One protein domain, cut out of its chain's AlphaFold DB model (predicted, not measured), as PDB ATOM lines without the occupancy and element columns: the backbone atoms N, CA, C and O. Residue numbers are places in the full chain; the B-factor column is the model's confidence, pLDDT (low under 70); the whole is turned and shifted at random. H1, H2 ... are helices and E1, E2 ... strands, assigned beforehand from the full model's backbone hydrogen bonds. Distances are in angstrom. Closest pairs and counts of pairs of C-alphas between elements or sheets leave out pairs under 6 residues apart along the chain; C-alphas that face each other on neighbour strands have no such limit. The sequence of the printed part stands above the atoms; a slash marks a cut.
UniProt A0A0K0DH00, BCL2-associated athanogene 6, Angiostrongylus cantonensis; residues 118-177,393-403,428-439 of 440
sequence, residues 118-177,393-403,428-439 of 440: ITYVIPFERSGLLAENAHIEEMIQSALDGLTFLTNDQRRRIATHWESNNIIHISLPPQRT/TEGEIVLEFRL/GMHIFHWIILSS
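This is residues 118 to 177, 393 to 403 and 428 to 439 of the 440 residues of the protein "BCL2-associated athanogene 6" of Angiostrongylus cantonensis (UniProt A0A0K0DH00). A twisted sheet of four strands makes a wall, with H1 running along one face of it at the E2 and E3 side and the other face bare. H3 packs on H1 off the sheet, and the short H2 grazes the sheet with residues 154 to 156. The printed part has 83 residues, ordered E1 H1 H2 E2 E3 E4 H3, class mixed; the mixed sheet runs E1 E4 E3 E2. It is compact, with a radius of gyration of the C-alphas of 12.7 A, and elongated, spanning 39 by 23 by 19 A.

E1, residues 118 to 125, starts at C-alpha 118 (3.735, -59.062, 113.274) and is 23.3 A long. H1, 133 to 145, measures 18.2 A; H2 is 152 to 156. E2, 159 to 164, and E3, 167 to 175, 23.8 A, form a hairpin. E4, 393 to 402, measures 29.0 A. H3, 429 to 437, ends at C-alpha 437 (-0.488, -40.196, 129.051).

E1 and E4 are parallel, N 120 and O 396 being 2.8 A apart. E4 and E3 are antiparallel, with N 170 and O 397 at 2.7 A; so are E3 and E2, with N 161 and O 169 at 2.8 A. E1, H1 H2, E2 form a split strand-helix-strand unit, two same-way strands with E4 E3 between, its crossover right-handed. H1 is on the sheet, height 10.4 A. H1 touches H3 with residues 143 to 144 alone; the closest C-alphas, Ala 143 and Ile 431, are 6.2 A apart, at a steep tilt of 50 degrees, opposite ways. H1 and H2 have every O i to N i+4 pair within hydrogen-bond range; H3 has 2 of 5, and 3 of 6 O i to N i+3.

The farthest C-alphas, Gly 128 and Thr 177, are 39.3 A apart. Cuts leave 9.0 A between C-alphas 177 and 393 and 26.9 A between 403 and 428. Of the links printed whole, none is long. Mean pLDDT of the printed part is 72.4; residues 428 to 439 are among those under 70.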
ATOM      1  N   ILE A 118       3.302 -60.450 113.172       66.81
ATOM      2  CA  ILE A 118       3.735 -59.062 113.274       66.81
ATOM      3  C   ILE A 118       4.147 -58.823 114.722       66.81
ATOM      4  O   ILE A 118       3.296 -58.835 115.610       66.81
ATOM      5  N   THR A 119       5.443 -58.615 114.956       71.00
ATOM      6  CA  THR A 119       5.986 -58.320 116.286       71.00
ATOM      7  C   THR A 119       6.343 -56.838 116.403       71.00
ATOM      8  O   THR A 119       7.138 -56.319 115.619       71.00
ATOM      9  N   TYR A 120       5.788 -56.165 117.408       70.88
ATOM     10  CA  TYR A 120       6.123 -54.792 117.782       70.88
ATOM     11  C   TYR A 120       6.945 -54.794 119.065       70.88
ATOM     12  O   TYR A 120       6.480 -55.313 120.070       70.88
ATOM     13  N   VAL A 121       8.136 -54.195 119.053       75.44
ATOM     14  CA  VAL A 121       8.993 -54.089 120.245       75.44
ATOM     15  C   VAL A 121       8.984 -52.652 120.751       75.44
ATOM     16  O   VAL A 121       9.280 -51.730 119.993       75.44
ATOM     17  N   ILE A 122       8.646 -52.461 122.026       76.75
ATOM     18  CA  ILE A 122       8.522 -51.147 122.662       76.75
ATOM     19  C   ILE A 122       9.455 -51.093 123.877       76.75
ATOM     20  O   ILE A 122       9.214 -51.800 124.859       76.75
ATOM     21  N   PRO A 123      10.519 -50.277 123.838       79.50
ATOM     22  CA  PRO A 123      11.415 -50.122 124.970       79.50
ATOM     23  C   PRO A 123      10.860 -49.128 126.004       79.50
ATOM     24  O   PRO A 123      10.370 -48.058 125.651       79.50
ATOM     25  N   PHE A 124      11.022 -49.456 127.282       79.81
ATOM     26  CA  PHE A 124      10.717 -48.624 128.443       79.81
ATOM     27  C   PHE A 124      11.927 -48.538 129.368       79.81
ATOM     28  O   PHE A 124      12.730 -49.470 129.470       79.81
ATOM     29  N   GLU A 125      12.044 -47.430 130.092       81.75
ATOM     30  CA  GLU A 125      12.960 -47.342 131.222       81.75
ATOM     31  C   GLU A 125      12.330 -48.008 132.450       81.75
ATOM     32  O   GLU A 125      11.166 -47.782 132.783       81.75
ATOM     33  N   ARG A 126      13.103 -48.852 133.131       81.44
ATOM     34  CA  ARG A 126      12.666 -49.571 134.322       81.44
ATOM     35  C   ARG A 126      12.811 -48.683 135.556       81.44
ATOM     36  O   ARG A 126      13.790 -48.787 136.295       81.44
ATOM     37  N   SER A 127      11.839 -47.803 135.770       79.44
ATOM     38  CA  SER A 127      11.813 -46.877 136.904       79.44
ATOM     39  C   SER A 127      10.381 -46.567 137.363       79.44
ATOM     40  O   SER A 127       9.408 -46.830 136.655       79.44
ATOM     41  N   GLY A 128      10.238 -46.046 138.587       80.69
ATOM     42  CA  GLY A 128       8.946 -45.617 139.139       80.69
ATOM     43  C   GLY A 128       7.874 -46.715 139.125       80.69
ATOM     44  O   GLY A 128       8.077 -47.793 139.680       80.69
ATOM     45  N   LEU A 129       6.740 -46.434 138.472       73.00
ATOM     46  CA  LEU A 129       5.593 -47.345 138.330       73.00
ATOM     47  C   LEU A 129       5.906 -48.607 137.499       73.00
ATOM     48  O   LEU A 129       5.194 -49.599 137.606       73.00
ATOM     49  N   LEU A 130       6.995 -48.597 136.721       80.00
ATOM     50  CA  LEU A 130       7.472 -49.726 135.912       80.00
ATOM     51  C   LEU A 130       8.623 -50.491 136.600       80.00
ATOM     52  O   LEU A 130       9.397 -51.194 135.948       80.00
ATOM     53  N   ALA A 131       8.790 -50.340 137.919       76.31
ATOM     54  CA  ALA A 131       9.816 -51.059 138.677       76.31
ATOM     55  C   ALA A 131       9.426 -52.524 138.957       76.31
ATOM     56  O   ALA A 131      10.268 -53.428 138.850       76.31
ATOM     57  N   GLU A 132       8.155 -52.762 139.291       84.88
ATOM     58  CA  GLU A 132       7.624 -54.065 139.698       84.88
ATOM     59  C   GLU A 132       6.750 -54.698 138.610       84.88
ATOM     60  O   GLU A 132       5.837 -54.064 138.086       84.88
ATOM     61  N   ASN A 133       6.968 -55.985 138.324       85.81
ATOM     62  CA  ASN A 133       6.218 -56.697 137.283       85.81
ATOM     63  C   ASN A 133       4.714 -56.781 137.579       85.81
ATOM     64  O   ASN A 133       3.926 -56.698 136.648       85.81
ATOM     65  N   ALA A 134       4.315 -56.902 138.852       86.19
ATOM     66  CA  ALA A 134       2.902 -56.950 139.237       86.19
ATOM     67  C   ALA A 134       2.164 -55.654 138.861       86.19
ATOM     68  O   ALA A 134       1.079 -55.697 138.294       86.19
ATOM     69  N   HIS A 135       2.797 -54.502 139.094       84.75
ATOM     70  CA  HIS A 135       2.248 -53.203 138.708       84.75
ATOM     71  C   HIS A 135       2.186 -53.043 137.181       84.75
ATOM     72  O   HIS A 135       1.202 -52.532 136.651       84.75
ATOM     73  N   ILE A 136       3.196 -53.537 136.455       84.25
ATOM     74  CA  ILE A 136       3.197 -53.552 134.983       84.25
ATOM     75  C   ILE A 136       2.042 -54.408 134.442       84.25
ATOM     76  O   ILE A 136       1.345 -53.984 133.520       84.25
ATOM     77  N   GLU A 137       1.806 -55.589 135.015       86.38
ATOM     78  CA  GLU A 137       0.680 -56.454 134.644       86.38
ATOM     79  C   GLU A 137      -0.672 -55.777 134.902       86.38
ATOM     80  O   GLU A 137      -1.533 -55.790 134.023       86.38
ATOM     81  N   GLU A 138      -0.848 -55.132 136.061       85.44
ATOM     82  CA  GLU A 138      -2.063 -54.370 136.381       85.44
ATOM     83  C   GLU A 138      -2.297 -53.221 135.391       85.44
ATOM     84  O   GLU A 138      -3.423 -53.019 134.929       85.44
ATOM     85  N   MET A 139      -1.240 -52.499 135.009       83.44
ATOM     86  CA  MET A 139      -1.319 -51.437 134.004       83.44
ATOM     87  C   MET A 139      -1.709 -51.978 132.627       83.44
ATOM     88  O   MET A 139      -2.557 -51.383 131.964       83.44
ATOM     89  N   ILE A 140      -1.134 -53.106 132.198       84.62
ATOM     90  CA  ILE A 140      -1.492 -53.746 130.924       84.62
ATOM     91  C   ILE A 140      -2.953 -54.190 130.953       84.62
ATOM     92  O   ILE A 140      -3.689 -53.914 130.007       84.62
ATOM     93  N   GLN A 141      -3.399 -54.827 132.036       85.31
ATOM     94  CA  GLN A 141      -4.778 -55.286 132.162       85.31
ATOM     95  C   GLN A 141      -5.765 -54.110 132.156       85.31
ATOM     96  O   GLN A 141      -6.734 -54.127 131.401       85.31
ATOM     97  N   SER A 142      -5.468 -53.050 132.912       84.50
ATOM     98  CA  SER A 142      -6.243 -51.806 132.917       84.50
ATOM     99  C   SER A 142      -6.301 -51.160 131.526       84.50
ATOM    100  O   SER A 142      -7.370 -50.757 131.061       84.50
ATOM    101  N   ALA A 143      -5.173 -51.133 130.809       80.81
ATOM    102  CA  ALA A 143      -5.110 -50.616 129.446       80.81
ATOM    103  C   ALA A 143      -5.948 -51.456 128.471       80.81
ATOM    104  O   ALA A 143      -6.651 -50.885 127.643       80.81
ATOM    105  N   LEU A 144      -5.917 -52.790 128.578       79.50
ATOM    106  CA  LEU A 144      -6.735 -53.694 127.763       79.50
ATOM    107  C   LEU A 144      -8.236 -53.533 128.050       79.50
ATOM    108  O   LEU A 144      -9.044 -53.523 127.116       79.50
ATOM    109  N   ASP A 145      -8.609 -53.370 129.319       80.00
ATOM    110  CA  ASP A 145      -9.996 -53.164 129.746       80.00
ATOM    111  C   ASP A 145     -10.545 -51.801 129.293       80.00
ATOM    112  O   ASP A 145     -11.729 -51.685 128.963       80.00
ATOM    113  N   GLY A 146      -9.677 -50.791 129.171       79.25
ATOM    114  CA  GLY A 146     -10.003 -49.473 128.617       79.25
ATOM    115  C   GLY A 146     -10.308 -49.457 127.112       79.25
ATOM    116  O   GLY A 146     -10.843 -48.468 126.602       79.25
ATOM    117  N   LEU A 147     -10.020 -50.537 126.373       75.56
ATOM    118  CA  LEU A 147     -10.270 -50.612 124.928       75.56
ATOM    119  C   LEU A 147     -11.735 -50.942 124.647       75.56
ATOM    120  O   LEU A 147     -12.152 -52.104 124.580       75.56
ATOM    121  N   THR A 148     -12.524 -49.894 124.430       70.25
ATOM    122  CA  THR A 148     -13.965 -49.984 124.152       70.25
ATOM    123  C   THR A 148     -14.295 -50.620 122.801       70.25
ATOM    124  O   THR A 148     -15.388 -51.152 122.637       70.25
ATOM    125  N   PHE A 149     -13.354 -50.620 121.852       62.25
ATOM    126  CA  PHE A 149     -13.524 -51.229 120.527       62.25
ATOM    127  C   PHE A 149     -13.240 -52.740 120.498       62.25
ATOM    128  O   PHE A 149     -13.551 -53.395 119.506       62.25
ATOM    129  N   LEU A 150     -12.647 -53.309 121.557       65.38
ATOM    130  CA  LEU A 150     -12.457 -54.754 121.664       65.38
ATOM    131  C   LEU A 150     -13.694 -55.414 122.269       65.38
ATOM    132  O   LEU A 150     -14.217 -54.982 123.295       65.38
ATOM    133  N   THR A 151     -14.126 -56.522 121.675       69.50
ATOM    134  CA  THR A 151     -15.169 -57.360 122.277       69.50
ATOM    135  C   THR A 151     -14.637 -58.088 123.516       69.50
ATOM    136  O   THR A 151     -13.445 -58.388 123.620       69.50
ATOM    137  N   ASN A 152     -15.528 -58.451 124.448       71.81
ATOM    138  CA  ASN A 152     -15.158 -59.246 125.630       71.81
ATOM    139  C   ASN A 152     -14.489 -60.578 125.251       71.81
ATOM    140  O   ASN A 152     -13.649 -61.088 125.987       71.81
ATOM    141  N   ASP A 153     -14.853 -61.149 124.101       68.06
ATOM    142  CA  ASP A 153     -14.238 -62.377 123.613       68.06
ATOM    143  C   ASP A 153     -12.818 -62.149 123.088       68.06
ATOM    144  O   ASP A 153     -11.910 -62.889 123.454       68.06
ATOM    145  N   GLN A 154     -12.596 -61.077 122.320       69.38
ATOM    146  CA  GLN A 154     -11.258 -60.688 121.866       69.38
ATOM    147  C   GLN A 154     -10.325 -60.382 123.040       69.38
ATOM    148  O   GLN A 154      -9.194 -60.860 123.027       69.38
ATOM    149  N   ARG A 155     -10.797 -59.668 124.076       76.06
ATOM    150  CA  ARG A 155      -9.988 -59.390 125.278       76.06
ATOM    151  C   ARG A 155      -9.540 -60.669 125.982       76.06
ATOM    152  O   ARG A 155      -8.374 -60.785 126.329       76.06
ATOM    153  N   ARG A 156     -10.424 -61.665 126.125       77.25
ATOM    154  CA  ARG A 156     -10.086 -62.958 126.758       77.25
ATOM    155  C   ARG A 156      -9.068 -63.788 125.980       77.25
ATOM    156  O   ARG A 156      -8.463 -64.686 126.554       77.25
ATOM    157  N   ARG A 157      -8.918 -63.536 124.679       76.00
ATOM    158  CA  ARG A 157      -7.961 -64.244 123.821       76.00
ATOM    159  C   ARG A 157      -6.589 -63.559 123.765       76.00
ATOM    160  O   ARG A 157      -5.682 -64.125 123.164       76.00
ATOM    161  N   ILE A 158      -6.434 -62.371 124.357       83.94
ATOM    162  CA  ILE A 158      -5.126 -61.729 124.530       83.94
ATOM    163  C   ILE A 158      -4.422 -62.410 125.702       83.94
ATOM    164  O   ILE A 158      -4.994 -62.539 126.781       83.94
ATOM    165  N   ALA A 159      -3.190 -62.860 125.482       84.25
ATOM    166  CA  ALA A 159      -2.402 -63.550 126.498       84.25
ATOM    167  C   ALA A 159      -1.107 -62.791 126.776       84.25
ATOM    168  O   ALA A 159      -0.386 -62.428 125.847       84.25
ATOM    169  N   THR A 160      -0.795 -62.587 128.051       88.19
ATOM    170  CA  THR A 160       0.446 -61.955 128.506       88.19
ATOM    171  C   THR A 160       1.382 -62.995 129.112       88.19
ATOM    172  O   THR A 160       0.954 -63.846 129.894       88.19
ATOM    173  N   HIS A 161       2.664 -62.945 128.763       89.69
ATOM    174  CA  HIS A 161       3.679 -63.868 129.262       89.69
ATOM    175  C   HIS A 161       5.021 -63.162 129.457       89.69
ATOM    176  O   HIS A 161       5.545 -62.556 128.528       89.69
ATOM    177  N   TRP A 162       5.603 -63.274 130.651       89.06
ATOM    178  CA  TRP A 162       6.973 -62.833 130.906       89.06
ATOM    179  C   TRP A 162       7.976 -63.873 130.407       89.06
ATOM    180  O   TRP A 162       7.991 -64.997 130.905       89.06
ATOM    181  N   GLU A 163       8.844 -63.479 129.475       86.44
ATOM    182  CA  GLU A 163       9.993 -64.293 129.056       86.44
ATOM    183  C   GLU A 163      11.151 -64.147 130.055       86.44
ATOM    184  O   GLU A 163      11.820 -65.111 130.422       86.44
ATOM    185  N   SER A 164      11.377 -62.924 130.534       85.56
ATOM    186  CA  SER A 164      12.383 -62.602 131.547       85.56
ATOM    187  C   SER A 164      11.865 -61.496 132.455       85.56
ATOM    188  O   SER A 164      10.838 -60.898 132.164       85.56
ATOM    189  N   ASN A 165      12.587 -61.146 133.527       84.31
ATOM    190  CA  ASN A 165      12.146 -60.052 134.397       84.31
ATOM    191  C   ASN A 165      11.962 -58.728 133.633       84.31
ATOM    192  O   ASN A 165      11.186 -57.894 134.068       84.31
ATOM    193  N   ASN A 166      12.658 -58.541 132.509       85.19
ATOM    194  CA  ASN A 166      12.691 -57.304 131.733       85.19
ATOM    195  C   ASN A 166      11.907 -57.375 130.415       85.19
ATOM    196  O   ASN A 166      11.901 -56.388 129.691       85.19
ATOM    197  N   ILE A 167      11.303 -58.513 130.064       86.12
ATOM    198  CA  ILE A 167      10.640 -58.688 128.765       86.12
ATOM    199  C   ILE A 167       9.295 -59.373 128.972       86.12
ATOM    200  O   ILE A 167       9.237 -60.515 129.437       86.12
ATOM    201  N   ILE A 168       8.226 -58.676 128.591       89.00
ATOM    202  CA  ILE A 168       6.860 -59.202 128.567       89.00
ATOM    203  C   ILE A 168       6.345 -59.255 127.131       89.00
ATOM    204  O   ILE A 168       6.434 -58.286 126.377       89.00
ATOM    205  N   HIS A 169       5.775 -60.400 126.778       86.38
ATOM    206  CA  HIS A 169       5.103 -60.659 125.518       86.38
ATOM    207  C   HIS A 169       3.596 -60.542 125.714       86.38
ATOM    208  O   HIS A 169       3.028 -61.133 126.630       86.38
ATOM    209  N   ILE A 170       2.937 -59.824 124.816       87.62
ATOM    210  CA  ILE A 170       1.488 -59.683 124.728       87.62
ATOM    211  C   ILE A 170       1.087 -60.277 123.379       87.62
ATOM    212  O   ILE A 170       1.277 -59.672 122.323       87.62
ATOM    213  N   SER A 171       0.568 -61.499 123.408       83.31
ATOM    214  CA  SER A 171       0.077 -62.200 122.224       83.31
ATOM    215  C   SER A 171      -1.325 -61.716 121.882       83.31
ATOM    216  O   SER A 171      -2.245 -61.831 122.694       83.31
ATOM    217  N   LEU A 172      -1.492 -61.197 120.668       81.06
ATOM    218  CA  LEU A 172      -2.788 -60.819 120.125       81.06
ATOM    219  C   LEU A 172      -3.432 -62.040 119.454       81.06
ATOM    220  O   LEU A 172      -2.731 -62.815 118.795       81.06
ATOM    221  N   PRO A 173      -4.758 -62.226 119.586       71.12
ATOM    222  CA  PRO A 173      -5.437 -63.317 118.907       71.12
ATOM    223  C   PRO A 173      -5.254 -63.210 117.389       71.12
ATOM    224  O   PRO A 173      -5.180 -62.092 116.873       71.12
ATOM    225  N   PRO A 174      -5.240 -64.345 116.667       67.25
ATOM    226  CA  PRO A 174      -5.211 -64.330 115.213       67.25
ATOM    227  C   PRO A 174      -6.373 -63.481 114.686       67.25
ATOM    228  O   PRO A 174      -7.524 -63.703 115.062       67.25
ATOM    229  N   GLN A 175      -6.073 -62.505 113.835       63.78
ATOM    230  CA  GLN A 175      -7.066 -61.656 113.180       63.78
ATOM    231  C   GLN A 175      -7.138 -62.033 111.698       63.78
ATOM    232  O   GLN A 175      -6.124 -62.308 111.054       63.78
ATOM    233  N   ARG A 176      -8.350 -62.051 111.143       65.12
ATOM    234  CA  ARG A 176      -8.587 -62.175 109.701       65.12
ATOM    235  C   ARG A 176      -9.350 -60.939 109.249       65.12
ATOM    236  O   ARG A 176     -10.229 -60.469 109.970       65.12
ATOM    237  N   THR A 177      -9.041 -60.434 108.059       63.84
ATOM    238  CA  THR A 177      -9.858 -59.385 107.451       63.84
ATOM    239  C   THR A 177     -11.307 -59.880 107.328       63.84
ATOM    240  O   THR A 177     -11.536 -60.993 106.841       63.84
ATOM    241  N   THR A 393      -3.439 -63.463 110.437       66.00
ATOM    242  CA  THR A 393      -2.264 -62.740 110.919       66.00
ATOM    243  C   THR A 393      -2.230 -62.827 112.439       66.00
ATOM    244  O   THR A 393      -3.223 -62.524 113.107       66.00
ATOM    245  N   GLU A 394      -1.098 -63.251 112.991       68.06
ATOM    246  CA  GLU A 394      -0.871 -63.255 114.436       68.06
ATOM    247  C   GLU A 394      -0.106 -61.982 114.812       68.06
ATOM    248  O   GLU A 394       0.803 -61.553 114.104       68.06
ATOM    249  N   GLY A 395      -0.485 -61.347 115.918       74.94
ATOM    250  CA  GLY A 395       0.195 -60.156 116.417       74.94
ATOM    251  C   GLY A 395       0.904 -60.448 117.730       74.94
ATOM    252  O   GLY A 395       0.408 -61.210 118.559       74.94
ATOM    253  N   GLU A 396       2.052 -59.827 117.944       80.62
ATOM    254  CA  GLU A 396       2.751 -59.833 119.222       80.62
ATOM    255  C   GLU A 396       3.249 -58.428 119.545       80.62
ATOM    256  O   GLU A 396       3.819 -57.744 118.698       80.62
ATOM    257  N   ILE A 397       3.049 -58.001 120.786       83.12
ATOM    258  CA  ILE A 397       3.677 -56.802 121.330       83.12
ATOM    259  C   ILE A 397       4.669 -57.255 122.397       83.12
ATOM    260  O   ILE A 397       4.321 -58.029 123.283       83.12
ATOM    261  N   VAL A 398       5.900 -56.780 122.313       83.25
ATOM    262  CA  VAL A 398       6.981 -57.057 123.254       83.25
ATOM    263  C   VAL A 398       7.326 -55.752 123.949       83.25
ATOM    264  O   VAL A 398       7.709 -54.789 123.286       83.25
ATOM    265  N   LEU A 399       7.188 -55.702 125.272       85.81
ATOM    266  CA  LEU A 399       7.651 -54.560 126.062       85.81
ATOM    267  C   LEU A 399       8.998 -54.921 126.694       85.81
ATOM    268  O   LEU A 399       9.105 -55.931 127.393       85.81
ATOM    269  N   GLU A 400      10.020 -54.107 126.431       86.19
ATOM    270  CA  GLU A 400      11.393 -54.312 126.905       86.19
ATOM    271  C   GLU A 400      11.754 -53.250 127.952       86.19
ATOM    272  O   GLU A 400      11.799 -52.065 127.643       86.19
ATOM    273  N   PHE A 401      12.061 -53.652 129.183       85.19
ATOM    274  CA  PHE A 401      12.378 -52.750 130.293       85.19
ATOM    275  C   PHE A 401      13.889 -52.684 130.541       85.19
ATOM    276  O   PHE A 401      14.504 -53.645 131.010       85.19
ATOM    277  N   ARG A 402      14.502 -51.532 130.258       83.00
ATOM    278  CA  ARG A 402      15.947 -51.298 130.403       83.00
ATOM    279  C   ARG A 402      16.253 -50.516 131.675       83.00
ATOM    280  O   ARG A 402      15.540 -49.582 132.019       83.00
ATOM    281  N   LEU A 403      17.326 -50.885 132.375       74.88
ATOM    282  CA  LEU A 403      17.783 -50.145 133.556       74.88
ATOM    283  C   LEU A 403      18.278 -48.735 133.164       74.88
ATOM    284  O   LEU A 403      18.846 -48.592 132.075       74.88
ATOM    285  N   GLY A 428      -5.724 -51.216 117.861       37.72
ATOM    286  CA  GLY A 428      -4.742 -51.244 118.954       37.72
ATOM    287  C   GLY A 428      -3.974 -49.941 119.175       37.72
ATOM    288  O   GLY A 428      -3.491 -49.737 120.283       37.72
ATOM    289  N   MET A 429      -3.933 -49.021 118.197       34.97
ATOM    290  CA  MET A 429      -3.242 -47.711 118.290       34.97
ATOM    291  C   MET A 429      -3.617 -46.864 119.530       34.97
ATOM    292  O   MET A 429      -2.834 -46.030 119.977       34.97
ATOM    293  N   HIS A 430      -4.774 -47.108 120.147       39.50
ATOM    294  CA  HIS A 430      -5.221 -46.388 121.346       39.50
ATOM    295  C   HIS A 430      -4.635 -46.907 122.670       39.50
ATOM    296  O   HIS A 430      -4.627 -46.154 123.640       39.50
ATOM    297  N   ILE A 431      -4.076 -48.126 122.708       37.09
ATOM    298  CA  ILE A 431      -3.281 -48.609 123.856       37.09
ATOM    299  C   ILE A 431      -2.043 -47.717 124.030       37.09
ATOM    300  O   ILE A 431      -1.676 -47.333 125.138       37.09
ATOM    301  N   PHE A 432      -1.440 -47.334 122.903       40.25
ATOM    302  CA  PHE A 432      -0.188 -46.586 122.833       40.25
ATOM    303  C   PHE A 432      -0.322 -45.149 123.349       40.25
ATOM    304  O   PHE A 432       0.589 -44.646 123.997       40.25
ATOM    305  N   HIS A 433      -1.464 -44.493 123.111       31.31
ATOM    306  CA  HIS A 433      -1.694 -43.119 123.571       31.31
ATOM    307  C   HIS A 433      -1.962 -43.051 125.085       31.31
ATOM    308  O   HIS A 433      -1.603 -42.072 125.730       31.31
ATOM    309  N   TRP A 434      -2.556 -44.096 125.673       33.09
ATOM    310  CA  TRP A 434      -2.929 -44.105 127.091       33.09
ATOM    311  C   TRP A 434      -1.772 -44.481 128.026       33.09
ATOM    312  O   TRP A 434      -1.640 -43.872 129.083       33.09
ATOM    313  N   ILE A 435      -0.890 -45.411 127.633       34.12
ATOM    314  CA  ILE A 435       0.297 -45.769 128.438       34.12
ATOM    315  C   ILE A 435       1.258 -44.571 128.569       34.12
ATOM    316  O   ILE A 435       1.833 -44.374 129.633       34.12
ATOM    317  N   ILE A 436       1.372 -43.735 127.528       33.09
ATOM    318  CA  ILE A 436       2.216 -42.525 127.521       33.09
ATOM    319  C   ILE A 436       1.567 -41.361 128.298       33.09
ATOM    320  O   ILE A 436       2.272 -40.580 128.924       33.09
ATOM    321  N   LEU A 437       0.232 -41.247 128.307       30.20
ATOM    322  CA  LEU A 437      -0.488 -40.196 129.051       30.20
ATOM    323  C   LEU A 437      -0.727 -40.529 130.534       30.20
ATOM    324  O   LEU A 437      -1.135 -39.658 131.293       30.20
ATOM    325  N   SER A 438      -0.488 -41.775 130.951       30.17
ATOM    326  CA  SER A 438      -0.588 -42.198 132.359       30.17
ATOM    327  C   SER A 438       0.736 -42.046 133.123       30.17
ATOM    328  O   SER A 438       0.796 -42.380 134.305       30.17
ATOM    329  N   SER A 439       1.803 -41.604 132.445       28.47
ATOM    330  CA  SER A 439       3.144 -41.392 133.007       28.47
ATOM    331  C   SER A 439       3.497 -39.920 133.269       28.47
ATOM    332  O   SER A 439       4.669 -39.642 133.512       28.47
TER     333      SER A 439